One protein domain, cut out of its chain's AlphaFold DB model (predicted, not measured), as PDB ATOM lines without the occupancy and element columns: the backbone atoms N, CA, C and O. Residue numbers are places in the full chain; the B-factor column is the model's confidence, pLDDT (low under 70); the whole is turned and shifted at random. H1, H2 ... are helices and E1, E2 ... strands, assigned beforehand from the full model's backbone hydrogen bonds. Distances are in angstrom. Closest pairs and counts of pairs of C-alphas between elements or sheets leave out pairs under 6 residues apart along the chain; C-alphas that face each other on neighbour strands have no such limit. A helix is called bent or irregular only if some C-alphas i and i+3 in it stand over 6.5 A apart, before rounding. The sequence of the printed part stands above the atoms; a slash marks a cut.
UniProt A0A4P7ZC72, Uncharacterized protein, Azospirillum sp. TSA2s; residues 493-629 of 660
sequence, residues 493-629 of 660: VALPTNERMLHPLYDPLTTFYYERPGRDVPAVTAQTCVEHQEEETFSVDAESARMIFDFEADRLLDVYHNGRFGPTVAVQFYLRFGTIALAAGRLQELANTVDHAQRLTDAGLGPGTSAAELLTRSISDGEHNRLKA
ATOM      1  N   VAL A 493      77.292  69.430  68.257       92.31
ATOM      2  CA  VAL A 493      77.254  70.733  68.935       92.31
ATOM      3  C   VAL A 493      78.629  71.378  68.839       92.31
ATOM      4  O   VAL A 493      79.640  70.724  69.093       92.31
ATOM      5  N   ALA A 494      78.686  72.649  68.447       89.31
ATOM      6  CA  ALA A 494      79.936  73.400  68.421       89.31
ATOM      7  C   ALA A 494      80.424  73.648  69.855       89.31
ATOM      8  O   ALA A 494      79.656  74.123  70.692       89.31
ATOM      9  N   LEU A 495      81.693  73.345  70.138       87.44
ATOM     10  CA  LEU A 495      82.325  73.775  71.384       87.44
ATOM     11  C   LEU A 495      83.081  75.084  71.158       87.44
ATOM     12  O   LEU A 495      83.763  75.206  70.137       87.44
ATOM     13  N   PRO A 496      83.022  76.033  72.110       81.56
ATOM     14  CA  PRO A 496      83.791  77.263  72.019       81.56
ATOM     15  C   PRO A 496      85.284  76.939  71.947       81.56
ATOM     16  O   PRO A 496      85.740  75.902  72.449       81.56
ATOM     17  N   THR A 497      86.055  77.810  71.304       75.94
ATOM     18  CA  THR A 497      87.515  77.761  71.401       75.94
ATOM     19  C   THR A 497      87.915  78.003  72.854       75.94
ATOM     20  O   THR A 497      87.231  78.731  73.571       75.94
ATOM     21  N   ASN A 498      88.996  77.376  73.317       72.25
ATOM     22  CA  ASN A 498      89.516  77.716  74.633       72.25
ATOM     23  C   ASN A 498      90.131  79.128  74.579       72.25
ATOM     24  O   ASN A 498      91.197  79.318  74.000       72.25
ATOM     25  N   GLU A 499      89.434  80.111  75.149       71.38
ATOM     26  CA  GLU A 499      89.880  81.511  75.242       71.38
ATOM     27  C   GLU A 499      90.692  81.796  76.518       71.38
ATOM     28  O   GLU A 499      91.116  82.927  76.759       71.38
ATOM     29  N   ARG A 500      90.910  80.787  77.372       75.50
ATOM     30  CA  ARG A 500      91.637  80.964  78.630       75.50
ATOM     31  C   ARG A 500      93.115  81.185  78.358       75.50
ATOM     32  O   ARG A 500      93.736  80.479  77.571       75.50
ATOM     33  N   MET A 501      93.701  82.108  79.117       81.94
ATOM     34  CA  MET A 501      95.148  82.320  79.098       81.94
ATOM     35  C   MET A 501      95.924  81.131  79.666       81.94
ATOM     36  O   MET A 501      97.063  80.915  79.270       81.94
ATOM     37  N   LEU A 502      95.333  80.375  80.597       86.19
ATOM     38  CA  LEU A 502      95.986  79.266  81.288       86.19
ATOM     39  C   LEU A 502      95.260  77.956  80.992       86.19
ATOM     40  O   LEU A 502      94.035  77.860  81.122       86.19
ATOM     41  N   HIS A 503      96.034  76.940  80.626       89.56
ATOM     42  CA  HIS A 503      95.556  75.579  80.458       89.56
ATOM     43  C   HIS A 503      95.015  75.047  81.799       89.56
ATOM     44  O   HIS A 503      95.587  75.350  82.844       89.56
ATOM     45  N   PRO A 504      93.963  74.206  81.824       88.75
ATOM     46  CA  PRO A 504      93.401  73.699  83.081       88.75
ATOM     47  C   PRO A 504      94.398  72.955  83.987       88.75
ATOM     48  O   PRO A 504      94.228  72.932  85.197       88.75
ATOM     49  N   LEU A 505      95.437  72.344  83.411       92.06
ATOM     50  CA  LEU A 505      96.508  71.681  84.170       92.06
ATOM     51  C   LEU A 505      97.638  72.619  84.617       92.06
ATOM     52  O   LEU A 505      98.553  72.143  85.286       92.06
ATOM     53  N   TYR A 506      97.599  73.906  84.256       89.50
ATOM     54  CA  TYR A 506      98.582  74.886  84.710       89.50
ATOM     55  C   TYR A 506      98.610  74.935  86.238       89.50
ATOM     56  O   TYR A 506      97.564  75.083  86.875       89.50
ATOM     57  N   ASP A 507      99.803  74.811  86.815       84.81
ATOM     58  CA  ASP A 507      99.987  74.818  88.259       84.81
ATOM     59  C   ASP A 507     100.993  75.894  88.686       84.81
ATOM     60  O   ASP A 507     102.200  75.700  88.512       84.81
ATOM     61  N   PRO A 508     100.534  76.993  89.312       82.25
ATOM     62  CA  PRO A 508     101.434  78.049  89.753       82.25
ATOM     63  C   PRO A 508     102.422  77.549  90.809       82.25
ATOM     64  O   PRO A 508     103.550  78.026  90.841       82.25
ATOM     65  N   LEU A 509     102.051  76.579  91.655       80.38
ATOM     66  CA  LEU A 509     102.981  76.040  92.653       80.38
ATOM     67  C   LEU A 509     104.158  75.339  91.975       80.38
ATOM     68  O   LEU A 509     105.305  75.578  92.345       80.38
ATOM     69  N   THR A 510     103.888  74.534  90.947       79.94
ATOM     70  CA  THR A 510     104.949  73.859  90.198       79.94
ATOM     71  C   THR A 510     105.870  74.873  89.512       79.94
ATOM     72  O   THR A 510     107.088  74.793  89.675       79.94
ATOM     73  N   THR A 511     105.299  75.889  88.855       79.12
ATOM     74  CA  THR A 511     106.048  77.018  88.276       79.12
ATOM     75  C   THR A 511     106.936  77.707  89.317       79.12
ATOM     76  O   THR A 511     108.141  77.814  89.124       79.12
ATOM     77  N   PHE A 512     106.379  78.140  90.452       79.94
ATOM     78  CA  PHE A 512     107.121  78.941  91.431       79.94
ATOM     79  C   PHE A 512     108.209  78.161  92.182       79.94
ATOM     80  O   PHE A 512     109.246  78.738  92.507       79.94
ATOM     81  N   TYR A 513     107.985  76.882  92.496       73.19
ATOM     82  CA  TYR A 513     108.907  76.114  93.343       73.19
ATOM     83  C   TYR A 513     109.934  75.289  92.558       73.19
ATOM     84  O   TYR A 513     111.043  75.068  93.068       73.19
ATOM     85  N   TYR A 514     109.601  74.851  91.338       70.06
ATOM     86  CA  TYR A 514     110.409  73.882  90.590       70.06
ATOM     87  C   TYR A 514     111.043  74.404  89.302       70.06
ATOM     88  O   TYR A 514     111.955  73.739  88.804       70.06
ATOM     89  N   GLU A 515     110.675  75.588  88.801       65.81
ATOM     90  CA  GLU A 515     111.419  76.227  87.707       65.81
ATOM     91  C   GLU A 515     112.796  76.688  88.209       65.81
ATOM     92  O   GLU A 515     112.981  77.778  88.752       65.81
ATOM     93  N   ARG A 516     113.791  75.810  88.056       66.31
ATOM     94  CA  ARG A 516     115.208  76.084  88.313       66.31
ATOM     95  C   ARG A 516     116.029  75.677  87.088       66.31
ATOM     96  O   ARG A 516     115.685  74.686  86.442       66.31
ATOM     97  N   PRO A 517     117.133  76.378  86.778       64.75
ATOM     98  CA  PRO A 517     118.017  75.982  85.686       64.75
ATOM     99  C   PRO A 517     118.455  74.513  85.818       64.75
ATOM    100  O   PRO A 517     118.996  74.125  86.853       64.75
ATOM    101  N   GLY A 518     118.225  73.709  84.775       65.94
ATOM    102  CA  GLY A 518     118.674  72.311  84.696       65.94
ATOM    103  C   GLY A 518     117.687  71.238  85.180       65.94
ATOM    104  O   GLY A 518     118.061  70.068  85.183       65.94
ATOM    105  N   ARG A 519     116.453  71.593  85.567       71.12
ATOM    106  CA  ARG A 519     115.374  70.621  85.822       71.12
ATOM    107  C   ARG A 519     114.286  70.764  84.763       71.12
ATOM    108  O   ARG A 519     113.708  71.838  84.631       71.12
ATOM    109  N   ASP A 520     113.994  69.678  84.053       74.12
ATOM    110  CA  ASP A 520     112.847  69.625  83.149       74.12
ATOM    111  C   ASP A 520     111.559  69.597  83.976       74.12
ATOM    112  O   ASP A 520     111.377  68.746  84.851       74.12
ATOM    113  N   VAL A 521     110.677  70.557  83.714       80.44
ATOM    114  CA  VAL A 521     109.360  70.653  84.346       80.44
ATOM    115  C   VAL A 521     108.323  70.172  83.333       80.44
ATOM    116  O   VAL A 521     108.442  70.507  82.148       80.44
ATOM    117  N   PRO A 522     107.317  69.376  83.737       83.81
ATOM    118  CA  PRO A 522     106.298  68.931  82.803       83.81
ATOM    119  C   PRO A 522     105.561  70.137  82.211       83.81
ATOM    120  O   PRO A 522     105.167  71.069  82.916       83.81
ATOM    121  N   ALA A 523     105.397  70.117  80.890       85.12
ATOM    122  CA  ALA A 523     104.772  71.198  80.149       85.12
ATOM    123  C   ALA A 523     103.738  70.662  79.161       85.12
ATOM    124  O   ALA A 523     103.935  69.651  78.486       85.12
ATOM    125  N   VAL A 524     102.633  71.389  79.051       84.56
ATOM    126  CA  VAL A 524     101.548  71.150  78.101       84.56
ATOM    127  C   VAL A 524     101.293  72.463  77.386       84.56
ATOM    128  O   VAL A 524     101.182  73.503  78.029       84.56
ATOM    129  N   THR A 525     101.206  72.445  76.053       82.06
ATOM    130  CA  THR A 525     100.959  73.667  75.256       82.06
ATOM    131  C   THR A 525     101.920  74.818  75.607       82.06
ATOM    132  O   THR A 525     101.508  75.967  75.707       82.06
ATOM    133  N   ALA A 526     103.203  74.496  75.830       81.81
ATOM    134  CA  ALA A 526     104.256  75.424  76.270       81.81
ATOM    135  C   ALA A 526     104.019  76.104  77.639       81.81
ATOM    136  O   ALA A 526     104.685  77.085  77.961       81.81
ATOM    137  N   GLN A 527     103.103  75.579  78.454       83.44
ATOM    138  CA  GLN A 527     102.845  76.028  79.820       83.44
ATOM    139  C   GLN A 527     103.233  74.943  80.815       83.44
ATOM    140  O   GLN A 527     102.873  73.778  80.638       83.44
ATOM    141  N   THR A 528     103.921  75.345  81.881       86.31
ATOM    142  CA  THR A 528     104.227  74.486  83.024       86.31
ATOM    143  C   THR A 528     102.938  73.938  83.628       86.31
ATOM    144  O   THR A 528     102.020  74.694  83.955       86.31
ATOM    145  N   CYS A 529     102.841  72.619  83.747       89.75
ATOM    146  CA  CYS A 529     101.687  71.959  84.340       89.75
ATOM    147  C   CYS A 529     102.036  71.319  85.685       89.75
ATOM    148  O   CYS A 529     103.179  71.354  86.134       89.75
ATOM    149  N   VAL A 530     101.009  70.792  86.351       89.94
ATOM    150  CA  VAL A 530     101.144  70.090  87.630       89.94
ATOM    151  C   VAL A 530     102.182  68.967  87.556       89.94
ATOM    152  O   VAL A 530     102.179  68.179  86.610       89.94
ATOM    153  N   GLU A 531     103.050  68.893  88.567       88.44
ATOM    154  CA  GLU A 531     103.984  67.779  88.733       88.44
ATOM    155  C   GLU A 531     103.228  66.448  88.876       88.44
ATOM    156  O   GLU A 531     102.206  66.360  89.562       88.44
ATOM    157  N   HIS A 532     103.723  65.410  88.203       91.56
ATOM    158  CA  HIS A 532     103.110  64.086  88.189       91.56
ATOM    159  C   HIS A 532     104.164  62.985  88.127       91.56
ATOM    160  O   HIS A 532     105.299  63.199  87.704       91.56
ATOM    161  N   GLN A 533     103.753  61.781  88.515       93.00
ATOM    162  CA  GLN A 533     104.548  60.567  88.356       93.00
ATOM    163  C   GLN A 533     104.078  59.784  87.128       93.00
ATOM    164  O   GLN A 533     102.897  59.828  86.765       93.00
ATOM    165  N   GLU A 534     104.997  59.058  86.491       93.88
ATOM    166  CA  GLU A 534     104.692  58.151  85.385       93.88
ATOM    167  C   GLU A 534     105.134  56.721  85.704       93.88
ATOM    168  O   GLU A 534     106.247  56.490  86.172       93.88
ATOM    169  N   GLU A 535     104.271  55.759  85.395       94.69
ATOM    170  CA  GLU A 535     104.518  54.322  85.529       94.69
ATOM    171  C   GLU A 535     104.180  53.578  84.226       94.69
ATOM    172  O   GLU A 535     103.599  54.137  83.295       94.69
ATOM    173  N   GLU A 536     104.501  52.280  84.139       91.81
ATOM    174  CA  GLU A 536     104.138  51.449  82.975       91.81
ATOM    175  C   GLU A 536     102.619  51.459  82.721       91.81
ATOM    176  O   GLU A 536     102.151  51.454  81.579       91.81
ATOM    177  N   THR A 537     101.827  51.499  83.795       93.25
ATOM    178  CA  THR A 537     100.366  51.524  83.730       93.25
ATOM    179  C   THR A 537      99.802  52.530  84.718       93.25
ATOM    180  O   THR A 537     100.390  52.745  85.765       93.25
ATOM    181  N   PHE A 538      98.627  53.089  84.414       95.69
ATOM    182  CA  PHE A 538      97.890  53.936  85.353       95.69
ATOM    183  C   PHE A 538      97.667  53.202  86.680       95.69
ATOM    184  O   PHE A 538      97.066  52.116  86.687       95.69
ATOM    185  N   SER A 539      98.107  53.821  87.768       96.69
ATOM    186  CA  SER A 539      98.100  53.252  89.109       96.69
ATOM    187  C   SER A 539      97.711  54.300  90.149       96.69
ATOM    188  O   SER A 539      97.635  55.502  89.876       96.69
ATOM    189  N   VAL A 540      97.393  53.796  91.337       97.69
ATOM    190  CA  VAL A 540      97.165  54.592  92.534       97.69
ATOM    191  C   VAL A 540      98.132  54.081  93.588       97.69
ATOM    192  O   VAL A 540      98.159  52.875  93.843       97.69
ATOM    193  N   ASP A 541      98.911  54.982  94.171       96.81
ATOM    194  CA  ASP A 541      99.805  54.653  95.272       96.81
ATOM    195  C   ASP A 541      98.991  54.372  96.547       96.81
ATOM    196  O   ASP A 541      98.148  55.168  96.970       96.81
ATOM    197  N   ALA A 542      99.217  53.204  97.148       94.56
ATOM    198  CA  ALA A 542      98.392  52.705  98.244       94.56
ATOM    199  C   ALA A 542      98.617  53.479  99.554       94.56
ATOM    200  O   ALA A 542      97.679  53.656 100.336       94.56
ATOM    201  N   GLU A 543      99.842  53.951  99.802       95.12
ATOM    202  CA  GLU A 543     100.182  54.672 101.030       95.12
ATOM    203  C   GLU A 543      99.526  56.055 101.042       95.12
ATOM    204  O   GLU A 543      98.795  56.405 101.971       95.12
ATOM    205  N   SER A 544      99.703  56.821  99.971       95.38
ATOM    206  CA  SER A 544      99.068  58.126  99.808       95.38
ATOM    207  C   SER A 544      97.542  58.024  99.714       95.38
ATOM    208  O   SER A 544      96.845  58.865 100.286       95.38
ATOM    209  N   ALA A 545      96.995  56.971  99.088       95.69
ATOM    210  CA  ALA A 545      95.559  56.704  99.122       95.69
ATOM    211  C   ALA A 545      95.063  56.557 100.566       95.69
ATOM    212  O   ALA A 545      94.074  57.186 100.951       95.69
ATOM    213  N   ARG A 546      95.780  55.787 101.396       94.88
ATOM    214  CA  ARG A 546      95.462  55.635 102.819       94.88
ATOM    215  C   ARG A 546      95.522  56.968 103.564       94.88
ATOM    216  O   ARG A 546      94.597  57.261 104.318       94.88
ATOM    217  N   MET A 547      96.545  57.790 103.314       95.81
ATOM    218  CA  MET A 547      96.642  59.129 103.912       95.81
ATOM    219  C   MET A 547      95.433  60.002 103.561       95.81
ATOM    220  O   MET A 547      94.914  60.715 104.421       95.81
ATOM    221  N   ILE A 548      94.938  59.915 102.322       96.31
ATOM    222  CA  ILE A 548      93.755  60.670 101.908       96.31
ATOM    223  C   ILE A 548      92.522  60.231 102.694       96.31
ATOM    224  O   ILE A 548      91.829  61.080 103.251       96.31
ATOM    225  N   PHE A 549      92.246  58.928 102.774       95.06
ATOM    226  CA  PHE A 549      91.057  58.429 103.474       95.06
ATOM    227  C   PHE A 549      91.080  58.704 104.983       95.06
ATOM    228  O   PHE A 549      90.032  59.022 105.559       95.06
ATOM    229  N   ASP A 550      92.253  58.597 105.608       92.94
ATOM    230  CA  ASP A 550      92.398  58.727 107.057       92.94
ATOM    231  C   ASP A 550      92.470  60.193 107.515       92.94
ATOM    232  O   ASP A 550      91.928  60.513 108.575       92.94
ATOM    233  N   PHE A 551      93.083  61.086 106.725       93.94
ATOM    234  CA  PHE A 551      93.407  62.448 107.176       93.94
ATOM    235  C   PHE A 551      92.862  63.572 106.287       93.94
ATOM    236  O   PHE A 551      92.405  64.587 106.809       93.94
ATOM    237  N   GLU A 552      92.879  63.424 104.959       94.62
ATOM    238  CA  GLU A 552      92.577  64.550 104.057       94.62
ATOM    239  C   GLU A 552      91.125  64.599 103.581       94.62
ATOM    240  O   GLU A 552      90.643  65.676 103.229       94.62
ATOM    241  N   ALA A 553      90.409  63.472 103.563       92.94
ATOM    242  CA  ALA A 553      89.105  63.369 102.913       92.94
ATOM    243  C   ALA A 553      88.105  64.419 103.411       92.94
ATOM    244  O   ALA A 553      87.463  65.089 102.606       92.94
ATOM    245  N   ASP A 554      88.009  64.615 104.725       90.69
ATOM    246  CA  ASP A 554      87.068  65.578 105.301       90.69
ATOM    247  C   ASP A 554      87.447  67.026 104.930       90.69
ATOM    248  O   ASP A 554      86.594  67.783 104.465       90.69
ATOM    249  N   ARG A 555      88.742  67.375 104.976       92.75
ATOM    250  CA  ARG A 555      89.241  68.694 104.552       92.75
ATOM    251  C   ARG A 555      88.992  68.953 103.063       92.75
ATOM    252  O   ARG A 555      88.578  70.051 102.695       92.75
ATOM    253  N   LEU A 556      89.258  67.970 102.200       93.81
ATOM    254  CA  LEU A 556      89.061  68.096 100.752       93.81
ATOM    255  C   LEU A 556      87.593  68.350 100.408       93.81
ATOM    256  O   LEU A 556      87.288  69.201  99.569       93.81
ATOM    257  N   LEU A 557      86.688  67.642 101.081       93.25
ATOM    258  CA  LEU A 557      85.254  67.785 100.869       93.25
ATOM    259  C   LEU A 557      84.736  69.134 101.386       93.25
ATOM    260  O   LEU A 557      83.983  69.816 100.690       93.25
ATOM    261  N   ASP A 558      85.184  69.574 102.558       88.38
ATOM    262  CA  ASP A 558      84.733  70.844 103.128       88.38
ATOM    263  C   ASP A 558      85.225  72.056 102.322       88.38
ATOM    264  O   ASP A 558      84.480  73.018 102.135       88.38
ATOM    265  N   VAL A 559      86.456  72.000 101.802       89.38
ATOM    266  CA  VAL A 559      87.061  73.110 101.049       89.38
ATOM    267  C   VAL A 559      86.628  73.119  99.584       89.38
ATOM    268  O   VAL A 559      86.232  74.162  99.064       89.38
ATOM    269  N   TYR A 560      86.749  71.983  98.892       90.38
ATOM    270  CA  TYR A 560      86.660  71.953  97.431       90.38
ATOM    271  C   TYR A 560      85.318  71.454  96.919       90.38
ATOM    272  O   TYR A 560      84.790  72.037  95.975       90.38
ATOM    273  N   HIS A 561      84.766  70.405  97.530       88.06
ATOM    274  CA  HIS A 561      83.519  69.792  97.069       88.06
ATOM    275  C   HIS A 561      82.313  70.707  97.312       88.06
ATOM    276  O   HIS A 561      81.510  70.932  96.412       88.06
ATOM    277  N   ASN A 562      82.238  71.314  98.500       81.69
ATOM    278  CA  ASN A 562      81.207  72.305  98.836       81.69
ATOM    279  C   ASN A 562      81.529  73.719  98.311       81.69
ATOM    280  O   ASN A 562      80.717  74.641  98.435       81.69
ATOM    281  N   GLY A 563      82.729  73.912  97.758       80.19
ATOM    282  CA  GLY A 563      83.187  75.180  97.204       80.19
ATOM    283  C   GLY A 563      82.764  75.386  95.748       80.19
ATOM    284  O   GLY A 563      82.262  74.493  95.073       80.19
ATOM    285  N   ARG A 564      83.013  76.585  95.210       82.75
ATOM    286  CA  ARG A 564      82.781  76.902  93.786       82.75
ATOM    287  C   ARG A 564      83.996  76.537  92.926       82.75
ATOM    288  O   ARG A 564      84.525  77.386  92.212       82.75
ATOM    289  N   PHE A 565      84.462  75.293  93.031       87.56
ATOM    290  CA  PHE A 565      85.622  74.799  92.287       87.56
ATOM    291  C   PHE A 565      85.215  73.883  91.133       87.56
ATOM    292  O   PHE A 565      84.263  73.112  91.225       87.56
ATOM    293  N   GLY A 566      85.968  73.961  90.034       85.94
ATOM    294  CA  GLY A 566      85.821  73.043  88.908       85.94
ATOM    295  C   GLY A 566      86.503  71.692  89.169       85.94
ATOM    296  O   GLY A 566      87.466  71.634  89.938       85.94
ATOM    297  N   PRO A 567      86.067  70.615  88.490       89.19
ATOM    298  CA  PRO A 567      86.568  69.249  88.689       89.19
ATOM    299  C   PRO A 567      88.088  69.110  88.534       89.19
ATOM    300  O   PRO A 567      88.703  68.266  89.180       89.19
ATOM    301  N   THR A 568      88.720  69.965  87.728       90.25
ATOM    302  CA  THR A 568      90.170  69.954  87.493       90.25
ATOM    303  C   THR A 568      91.006  70.096  88.766       90.25
ATOM    304  O   THR A 568      92.114  69.567  88.817       90.25
ATOM    305  N   VAL A 569      90.474  70.724  89.821       92.50
ATOM    306  CA  VAL A 569      91.151  70.794  91.127       92.50
ATOM    307  C   VAL A 569      91.451  69.402  91.686       92.50
ATOM    308  O   VAL A 569      92.539  69.192  92.217       92.50
ATOM    309  N   ALA A 570      90.538  68.438  91.532       95.00
ATOM    310  CA  ALA A 570      90.773  67.071  91.989       95.00
ATOM    311  C   ALA A 570      91.884  66.394  91.172       95.00
ATOM    312  O   ALA A 570      92.770  65.765  91.745       95.00
ATOM    313  N   VAL A 571      91.906  66.600  89.847       95.75
ATOM    314  CA  VAL A 571      92.987  66.108  88.969       95.75
ATOM    315  C   VAL A 571      94.342  66.637  89.435       95.75
ATOM    316  O   VAL A 571      95.266  65.857  89.641       95.75
ATOM    317  N   GLN A 572      94.459  67.952  89.640       93.88
ATOM    318  CA  GLN A 572      95.705  68.572  90.093       93.88
ATOM    319  C   GLN A 572      96.111  68.096  91.489       93.88
ATOM    320  O   GLN A 572      97.290  67.847  91.724       93.88
ATOM    321  N   PHE A 573      95.151  67.952  92.406       94.75
ATOM    322  CA  PHE A 573      95.426  67.470  93.756       94.75
ATOM    323  C   PHE A 573      96.032  66.066  93.735       94.75
ATOM    324  O   PHE A 573      97.111  65.883  94.286       94.75
ATOM    325  N   TYR A 574      95.395  65.097  93.068       96.62
ATOM    326  CA  TYR A 574      95.888  63.717  93.068       96.62
ATOM    327  C   TYR A 574      97.257  63.558  92.401       96.62
ATOM    328  O   TYR A 574      98.055  62.743  92.861       96.62
ATOM    329  N   LEU A 575      97.537  64.330  91.343       95.25
ATOM    330  CA  LEU A 575      98.848  64.321  90.687       95.25
ATOM    331  C   LEU A 575      99.922  64.927  91.593       95.25
ATOM    332  O   LEU A 575     100.934  64.282  91.848       95.25
ATOM    333  N   ARG A 576      99.658  66.112  92.162       91.62
ATOM    334  CA  ARG A 576     100.609  66.803  93.043       91.62
ATOM    335  C   ARG A 576     100.872  66.034  94.336       91.62
ATOM    336  O   ARG A 576     101.993  66.033  94.829       91.62
ATOM    337  N   PHE A 577      99.843  65.406  94.902       93.75
ATOM    338  CA  PHE A 577      99.973  64.598  96.115       93.75
ATOM    339  C   PHE A 577     100.746  63.292  95.857       93.75
ATOM    340  O   PHE A 577     101.185  62.648  96.801       93.75
ATOM    341  N   GLY A 578     100.930  62.900  94.590       94.06
ATOM    342  CA  GLY A 578     101.601  61.655  94.217       94.06
ATOM    343  C   GLY A 578     100.720  60.415  94.355       94.06
ATOM    344  O   GLY A 578     101.220  59.306  94.220       94.06
ATOM    345  N   THR A 579      99.413  60.578  94.587       96.94
ATOM    346  CA  THR A 579      98.487  59.440  94.685       96.94
ATOM    347  C   THR A 579      98.225  58.778  93.356       96.94
ATOM    348  O   THR A 579      97.971  57.580  93.324       96.94
ATOM    349  N   ILE A 580      98.255  59.532  92.260       97.56
ATOM    350  CA  ILE A 580      98.005  58.993  90.925       97.56
ATOM    351  C   ILE A 580      99.257  59.114  90.077       97.56
ATOM    352  O   ILE A 580      99.735  60.221  89.824       97.56
ATOM    353  N   ALA A 581      99.710  57.974  89.560       96.88
ATOM    354  CA  ALA A 581     100.698  57.925  88.498       96.88
ATOM    355  C   ALA A 581     100.008  57.722  87.144       96.88
ATOM    356  O   ALA A 581      99.120  56.876  86.957       96.88
ATOM    357  N   LEU A 582     100.412  58.527  86.166       95.81
ATOM    358  CA  LEU A 582      99.957  58.385  84.791       95.81
ATOM    359  C   LEU A 582     100.678  57.211  84.129       95.81
ATOM    360  O   LEU A 582     101.819  56.900  84.448       95.81
ATOM    361  N   ALA A 583     100.035  56.573  83.153       94.19
ATOM    362  CA  ALA A 583     100.782  55.680  82.275       94.19
ATOM    363  C   ALA A 583     101.790  56.502  81.452       94.19
ATOM    364  O   ALA A 583     101.443  57.585  80.972       94.19
ATOM    365  N   ALA A 584     102.996  55.969  81.268       93.44
ATOM    366  CA  ALA A 584     104.100  56.665  80.622       93.44
ATOM    367  C   ALA A 584     103.701  57.284  79.269       93.44
ATOM    368  O   ALA A 584     103.065  56.637  78.427       93.44
ATOM    369  N   GLY A 585     104.050  58.559  79.070       91.75
ATOM    370  CA  GLY A 585     103.772  59.308  77.840       91.75
ATOM    371  C   GLY A 585     102.303  59.702  77.615       91.75
ATOM    372  O   GLY A 585     101.924  60.038  76.491       91.75
ATOM    373  N   ARG A 586     101.441  59.658  78.645       92.94
ATOM    374  CA  ARG A 586     100.000  59.986  78.528       92.94
ATOM    375  C   ARG A 586      99.609  61.382  79.019       92.94
ATOM    376  O   ARG A 586      98.420  61.707  78.985       92.94
ATOM    377  N   LEU A 587     100.562  62.230  79.407       93.06
ATOM    378  CA  LEU A 587     100.285  63.598  79.867       93.06
ATOM    379  C   LEU A 587      99.469  64.415  78.848       93.06
ATOM    380  O   LEU A 587      98.464  65.028  79.207       93.06
ATOM    381  N   GLN A 588      99.843  64.375  77.564       91.56
ATOM    382  CA  GLN A 588      99.129  65.123  76.521       91.56
ATOM    383  C   GLN A 588      97.688  64.620  76.319       91.56
ATOM    384  O   GLN A 588      96.783  65.400  76.028       91.56
ATOM    385  N   GLU A 589      97.445  63.320  76.501       92.81
ATOM    386  CA  GLU A 589      96.091  62.758  76.438       92.81
ATOM    387  C   GLU A 589      95.226  63.269  77.598       92.81
ATOM    388  O   GLU A 589      94.060  63.631  77.395       92.81
ATOM    389  N   LEU A 590      95.792  63.317  78.810       94.44
ATOM    390  CA  LEU A 590      95.120  63.890  79.972       94.44
ATOM    391  C   LEU A 590      94.780  65.361  79.720       94.44
ATOM    392  O   LEU A 590      93.622  65.738  79.882       94.44
ATOM    393  N   ALA A 591      95.755  66.151  79.265       92.38
ATOM    394  CA  ALA A 591      95.579  67.564  78.950       92.38
ATOM    395  C   ALA A 591      94.404  67.809  78.001       92.38
ATOM    396  O   ALA A 591      93.472  68.531  78.349       92.38
ATOM    397  N   ASN A 592      94.392  67.115  76.860       91.06
ATOM    398  CA  ASN A 592      93.323  67.232  75.871       91.06
ATOM    399  C   ASN A 592      91.952  66.858  76.455       91.06
ATOM    400  O   ASN A 592      90.936  67.452  76.103       91.06
ATOM    401  N   THR A 593      91.909  65.863  77.348       92.50
ATOM    402  CA  THR A 593      90.649  65.420  77.959       92.50
ATOM    403  C   THR A 593      90.109  66.449  78.954       92.50
ATOM    404  O   THR A 593      88.909  66.719  78.959       92.50
ATOM    405  N   VAL A 594      90.982  67.018  79.788       92.50
ATOM    406  CA  VAL A 594      90.596  68.021  80.790       92.50
ATOM    407  C   VAL A 594      90.199  69.332  80.109       92.50
ATOM    408  O   VAL A 594      89.204  69.937  80.502       92.50
ATOM    409  N   ASP A 595      90.912  69.741  79.056       89.88
ATOM    410  CA  ASP A 595      90.523  70.876  78.210       89.88
ATOM    411  C   ASP A 595      89.129  70.676  77.601       89.88
ATOM    412  O   ASP A 595      88.250  71.526  77.749       89.88
ATOM    413  N   HIS A 596      88.879  69.506  77.003       89.94
ATOM    414  CA  HIS A 596      87.568  69.153  76.451       89.94
ATOM    415  C   HIS A 596      86.452  69.223  77.502       89.94
ATOM    416  O   HIS A 596      85.397  69.813  77.259       89.94
ATOM    417  N   ALA A 597      86.683  68.652  78.685       90.06
ATOM    418  CA  ALA A 597      85.731  68.679  79.794       90.06
ATOM    419  C   ALA A 597      85.426  70.108  80.271       90.06
ATOM    420  O   ALA A 597      84.275  70.454  80.558       90.06
ATOM    421  N   GLN A 598      86.449  70.957  80.315       87.50
ATOM    422  CA  GLN A 598      86.287  72.348  80.695       87.50
ATOM    423  C   GLN A 598      85.504  73.138  79.641       87.50
ATOM    424  O   GLN A 598      84.581  73.865  79.997       87.50
ATOM    425  N   ARG A 599      85.794  72.943  78.350       88.38
ATOM    426  CA  ARG A 599      85.069  73.590  77.243       88.38
ATOM    427  C   ARG A 599      83.598  73.184  77.188       88.38
ATOM    428  O   ARG A 599      82.749  74.016  76.882       88.38
ATOM    429  N   LEU A 600      83.279  71.931  77.521       88.31
ATOM    430  CA  LEU A 600      81.893  71.492  77.706       88.31
ATOM    431  C   LEU A 600      81.200  72.278  78.823       88.31
ATOM    432  O   LEU A 600      80.069  72.721  78.649       88.31
ATOM    433  N   THR A 601      81.884  72.474  79.949       85.81
ATOM    434  CA  THR A 601      81.350  73.238  81.085       85.81
ATOM    435  C   THR A 601      81.122  74.701  80.707       85.81
ATOM    436  O   THR A 601      80.042  75.233  80.955       85.81
ATOM    437  N   ASP A 602      82.090  75.323  80.032       84.06
ATOM    438  CA  ASP A 602      82.027  76.726  79.601       84.06
ATOM    439  C   ASP A 602      80.914  76.954  78.558       84.06
ATOM    440  O   ASP A 602      80.283  78.008  78.533       84.06
ATOM    441  N   ALA A 603      80.598  75.937  77.747       84.56
ATOM    442  CA  ALA A 603      79.464  75.932  76.817       84.56
ATOM    443  C   ALA A 603      78.092  75.699  77.490       84.56
ATOM    444  O   ALA A 603      77.061  75.663  76.808       84.56
ATOM    445  N   GLY A 604      78.057  75.481  78.809       84.06
ATOM    446  CA  GLY A 604      76.849  75.090  79.538       84.06
ATOM    447  C   GLY A 604      76.356  73.682  79.188       84.06
ATOM    448  O   GLY A 604      75.163  73.422  79.276       84.06
ATOM    449  N   LEU A 605      77.256  72.791  78.755       83.50
ATOM    450  CA  LEU A 605      76.992  71.392  78.379       83.50
ATOM    451  C   LEU A 605      77.569  70.407  79.411       83.50
ATOM    452  O   LEU A 605      78.023  69.308  79.073       83.50
ATOM    453  N   GLY A 606      77.611  70.835  80.672       76.69
ATOM    454  CA  GLY A 606      78.141  70.063  81.790       76.69
ATOM    455  C   GLY A 606      77.243  68.889  82.217       76.69
ATOM    456  O   GLY A 606      76.233  68.575  81.570       76.69
ATOM    457  N   PRO A 607      77.601  68.223  83.327       70.81
ATOM    458  CA  PRO A 607      76.792  67.169  83.937       70.81
ATOM    459  C   PRO A 607      75.352  67.632  84.186       70.81
ATOM    460  O   PRO A 607      75.135  68.703  84.741       70.81
ATOM    461  N   GLY A 608      74.371  66.825  83.776       72.19
ATOM    462  CA  GLY A 608      72.945  67.126  83.967       72.19
ATOM    463  C   GLY A 608      72.254  67.826  82.793       72.19
ATOM    464  O   GLY A 608      71.032  67.947  82.812       72.19
ATOM    465  N   THR A 609      72.988  68.216  81.744       80.56
ATOM    466  CA  THR A 609      72.374  68.733  80.506       80.56
ATOM    467  C   THR A 609      71.466  67.668  79.886       80.56
ATOM    468  O   THR A 609      71.916  66.555  79.596       80.56
ATOM    469  N   SER A 610      70.188  67.994  79.678       80.31
ATOM    470  CA  SER A 610      69.216  67.032  79.145       80.31
ATOM    471  C   SER A 610      69.478  66.710  77.669       80.31
ATOM    472  O   SER A 610      69.969  67.547  76.908       80.31
ATOM    473  N   ALA A 611      69.096  65.507  77.229       78.81
ATOM    474  CA  ALA A 611      69.174  65.143  75.813       78.81
ATOM    475  C   ALA A 611      68.354  66.107  74.936       78.81
ATOM    476  O   ALA A 611      68.809  66.497  73.865       78.81
ATOM    477  N   ALA A 612      67.186  66.551  75.412       80.69
ATOM    478  CA  ALA A 612      66.350  67.527  74.715       80.69
ATOM    479  C   ALA A 612      67.084  68.858  74.491       80.69
ATOM    480  O   ALA A 612      67.084  69.386  73.381       80.69
ATOM    481  N   GLU A 613      67.770  69.370  75.512       84.00
ATOM    482  CA  GLU A 613      68.553  70.599  75.402       84.00
ATOM    483  C   GLU A 613      69.726  70.446  74.427       84.00
ATOM    484  O   GLU A 613      69.921  71.300  73.559       84.00
ATOM    485  N   LEU A 614      70.456  69.326  74.490       84.88
ATOM    486  CA  LEU A 614      71.523  69.030  73.529       84.88
ATOM    487  C   LEU A 614      71.001  69.020  72.091       84.88
ATOM    488  O   LEU A 614      71.642  69.586  71.210       84.88
ATOM    489  N   LEU A 615      69.822  68.435  71.860       82.62
ATOM    490  CA  LEU A 615      69.200  68.396  70.539       82.62
ATOM    491  C   LEU A 615      68.882  69.801  70.012       82.62
ATOM    492  O   LEU A 615      69.157  70.071  68.843       82.62
ATOM    493  N   THR A 616      68.382  70.710  70.858       86.31
ATOM    494  CA  THR A 616      68.056  72.091  70.438       86.31
ATOM    495  C   THR A 616      69.270  72.905  69.995       86.31
ATOM    496  O   THR A 616      69.142  73.772  69.136       86.31
ATOM    497  N   ARG A 617      70.453  72.618  70.551       87.50
ATOM    498  CA  ARG A 617      71.709  73.323  70.245       87.50
ATOM    499  C   ARG A 617      72.534  72.634  69.154       87.50
ATOM    500  O   ARG A 617      73.665  73.044  68.895       87.50
ATOM    501  N   SER A 618      72.009  71.560  68.567       91.81
ATOM    502  CA  SER A 618      72.764  70.680  67.680       91.81
ATOM    503  C   SER A 618      72.380  70.809  66.210       91.81
ATOM    504  O   SER A 618      71.235  71.099  65.872       91.81
ATOM    505  N   ILE A 619      73.341  70.519  65.337       93.25
ATOM    506  CA  ILE A 619      73.144  70.347  63.897       93.25
ATOM    507  C   ILE A 619      73.112  68.856  63.538       93.25
ATOM    508  O   ILE A 619      73.650  68.006  64.255       93.25
ATOM    509  N   SER A 620      72.476  68.525  62.418       93.62
ATOM    510  CA  SER A 620      72.429  67.161  61.880       93.62
ATOM    511  C   SER A 620      73.781  66.694  61.326       93.62
ATOM    512  O   SER A 620      74.627  67.504  60.943       93.62
ATOM    513  N   ASP A 621      73.962  65.375  61.189       92.19
ATOM    514  CA  ASP A 621      75.122  64.783  60.499       92.19
ATOM    515  C   ASP A 621      75.316  65.359  59.083       92.19
ATOM    516  O   ASP A 621      76.440  65.607  58.646       92.19
ATOM    517  N   GLY A 622      74.227  65.605  58.347       92.12
ATOM    518  CA  GLY A 622      74.289  66.179  57.001       92.12
ATOM    519  C   GLY A 622      74.775  67.633  56.983       92.12
ATOM    520  O   GLY A 622      75.496  68.044  56.074       92.12
ATOM    521  N   GLU A 623      74.404  68.431  57.982       92.56
ATOM    522  CA  GLU A 623      74.905  69.801  58.149       92.56
ATOM    523  C   GLU A 623      76.364  69.814  58.594       92.56
ATOM    524  O   GLU A 623      77.163  70.545  58.010       92.56
ATOM    525  N   HIS A 624      76.735  68.952  59.542       93.19
ATOM    526  CA  HIS A 624      78.115  68.812  60.000       93.19
ATOM    527  C   HIS A 624      79.058  68.380  58.872       93.19
ATOM    528  O   HIS A 624      80.103  68.996  58.677       93.19
ATOM    529  N   ASN A 625      78.662  67.401  58.054       91.50
ATOM    530  CA  ASN A 625      79.455  66.969  56.900       91.50
ATOM    531  C   ASN A 625      79.630  68.086  55.857       91.50
ATOM    532  O   ASN A 625      80.712  68.227  55.287       91.50
ATOM    533  N   ARG A 626      78.596  68.910  55.630       92.50
ATOM    534  CA  ARG A 626      78.694  70.090  54.754       92.50
ATOM    535  C   ARG A 626      79.637  71.142  55.328       92.50
ATOM    536  O   ARG A 626      80.459  71.667  54.582       92.50
ATOM    537  N   LEU A 627      79.565  71.406  56.634       90.94
ATOM    538  CA  LEU A 627      80.490  72.306  57.325       90.94
ATOM    539  C   LEU A 627      81.931  71.806  57.189       90.94
ATOM    540  O   LEU A 627      82.802  72.543  56.743       90.94
ATOM    541  N   LYS A 628      82.164  70.526  57.485       90.25
ATOM    542  CA  LYS A 628      83.476  69.888  57.385       90.25
ATOM    543  C   LYS A 628      84.053  69.972  55.971       90.25
ATOM    544  O   LYS A 628      85.228  70.291  55.821       90.25
ATOM    545  N   ALA A 629      83.234  69.741  54.944       87.94
ATOM    546  CA  ALA A 629      83.632  69.885  53.543       87.94
ATOM    547  C   ALA A 629      83.891  71.346  53.131       87.94
ATOM    548  O   ALA A 629      84.730  71.588  52.272       87.94
TER     549      ALA A 629
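Overview. This is residues 493 to 629 of the 660 residues of an uncharacterized protein of Azospirillum sp. TSA2s (UniProt A0A4P7ZC72). A loose, elongated arrangement has H3 and H4 nearest its middle, with a very small sheet, E1 beside E2, near one end of each, and the bent helix H2 making a corner beyond H3; H4 leads away from this body to a far tail of two short helices, H5 and H6. The stretch of residues 493 to 507 begins at the tail's end of the domain and runs back to the body, where H1 and a long loop follow, and residues 549 to 555 of H2 stick out. The printed part has 137 residues with six named helices and two named strands, in the order H1, E1, H2, H3, E2, H4, H5, H6; the sheet, order E1 E2, is parallel, and the class is mostly helix. The whole is loose, with a radius of gyration of the C-alphas of 18.2 A and spans of 51 by 38 by 29 A.

Along the chain. Start at C-alpha 493, at (77.254, 70.733, 68.935), and pass 15 residues without a named element to H1, residues 508 to 514, whose C-alpha 508 is at (101.434, 78.049, 89.753). Strand E1 is residues 533 to 535. H2, residues 542 to 561, was assigned as one helix by its hydrogen bonds but is bent, with C-alphas 551 and 554 7.3 A apart; its arms are H2a, residues 542 to 551, 14.1 A long, and H2b, residues 554 to 561, 9.9 A long. Next come H3, residues 568 to 576, 12.2 A long, and strand E2, residues 580 to 583. H4, residues 587 to 602, runs 22.5 A. After H5, residues 611 to 616, find H6, residues 621 to 629, 12.1 A long, ending at (83.632, 69.885, 53.543).

Arrangement. Look first at E1 and E2, parallel neighbours at 49 degrees: N 535 and O 582 are within hydrogen-bond range at 2.9 A, and so are N 582 and O 533, at 2.9 A. E1, H2, H3 and E2 form a strand-helix-strand unit, two parallel neighbour strands with helices between them in the chain. The closest C-alphas of H3 and E2 are those of Tyr 574 and Ile 580, 5.6 A apart. H2b is close to H3 but not clearly touching, at a steep tilt of 43 degrees, opposite ways; their closest C-alphas, Tyr 560 and Val 569, are 7.8 A apart. The arms H2a and H2b are about perpendicular, at 88 degrees. H4 too is close to H3 but not clearly touching, at a shallow tilt of 23 degrees, opposite ways, with the C-alphas of Thr 568 and Val 594 closest at 7.0 A. H1 touches no helix; H4 and H5 are apart, and so are H5 and H6. In H1, H2a, H2b, H3, H4, H5 and H6, every O i to N i+4 pair is within hydrogen-bond range.

Size, cuts and confidence. The two C-alphas farthest apart are those of Asp 550 and Ala 629, at 55.4 A. The printed part has no cut, and its long link is that from H1 to E1, 18 residues. The mean pLDDT of the printed part is 87.7, and residues 515 to 518, in that link, are under 70.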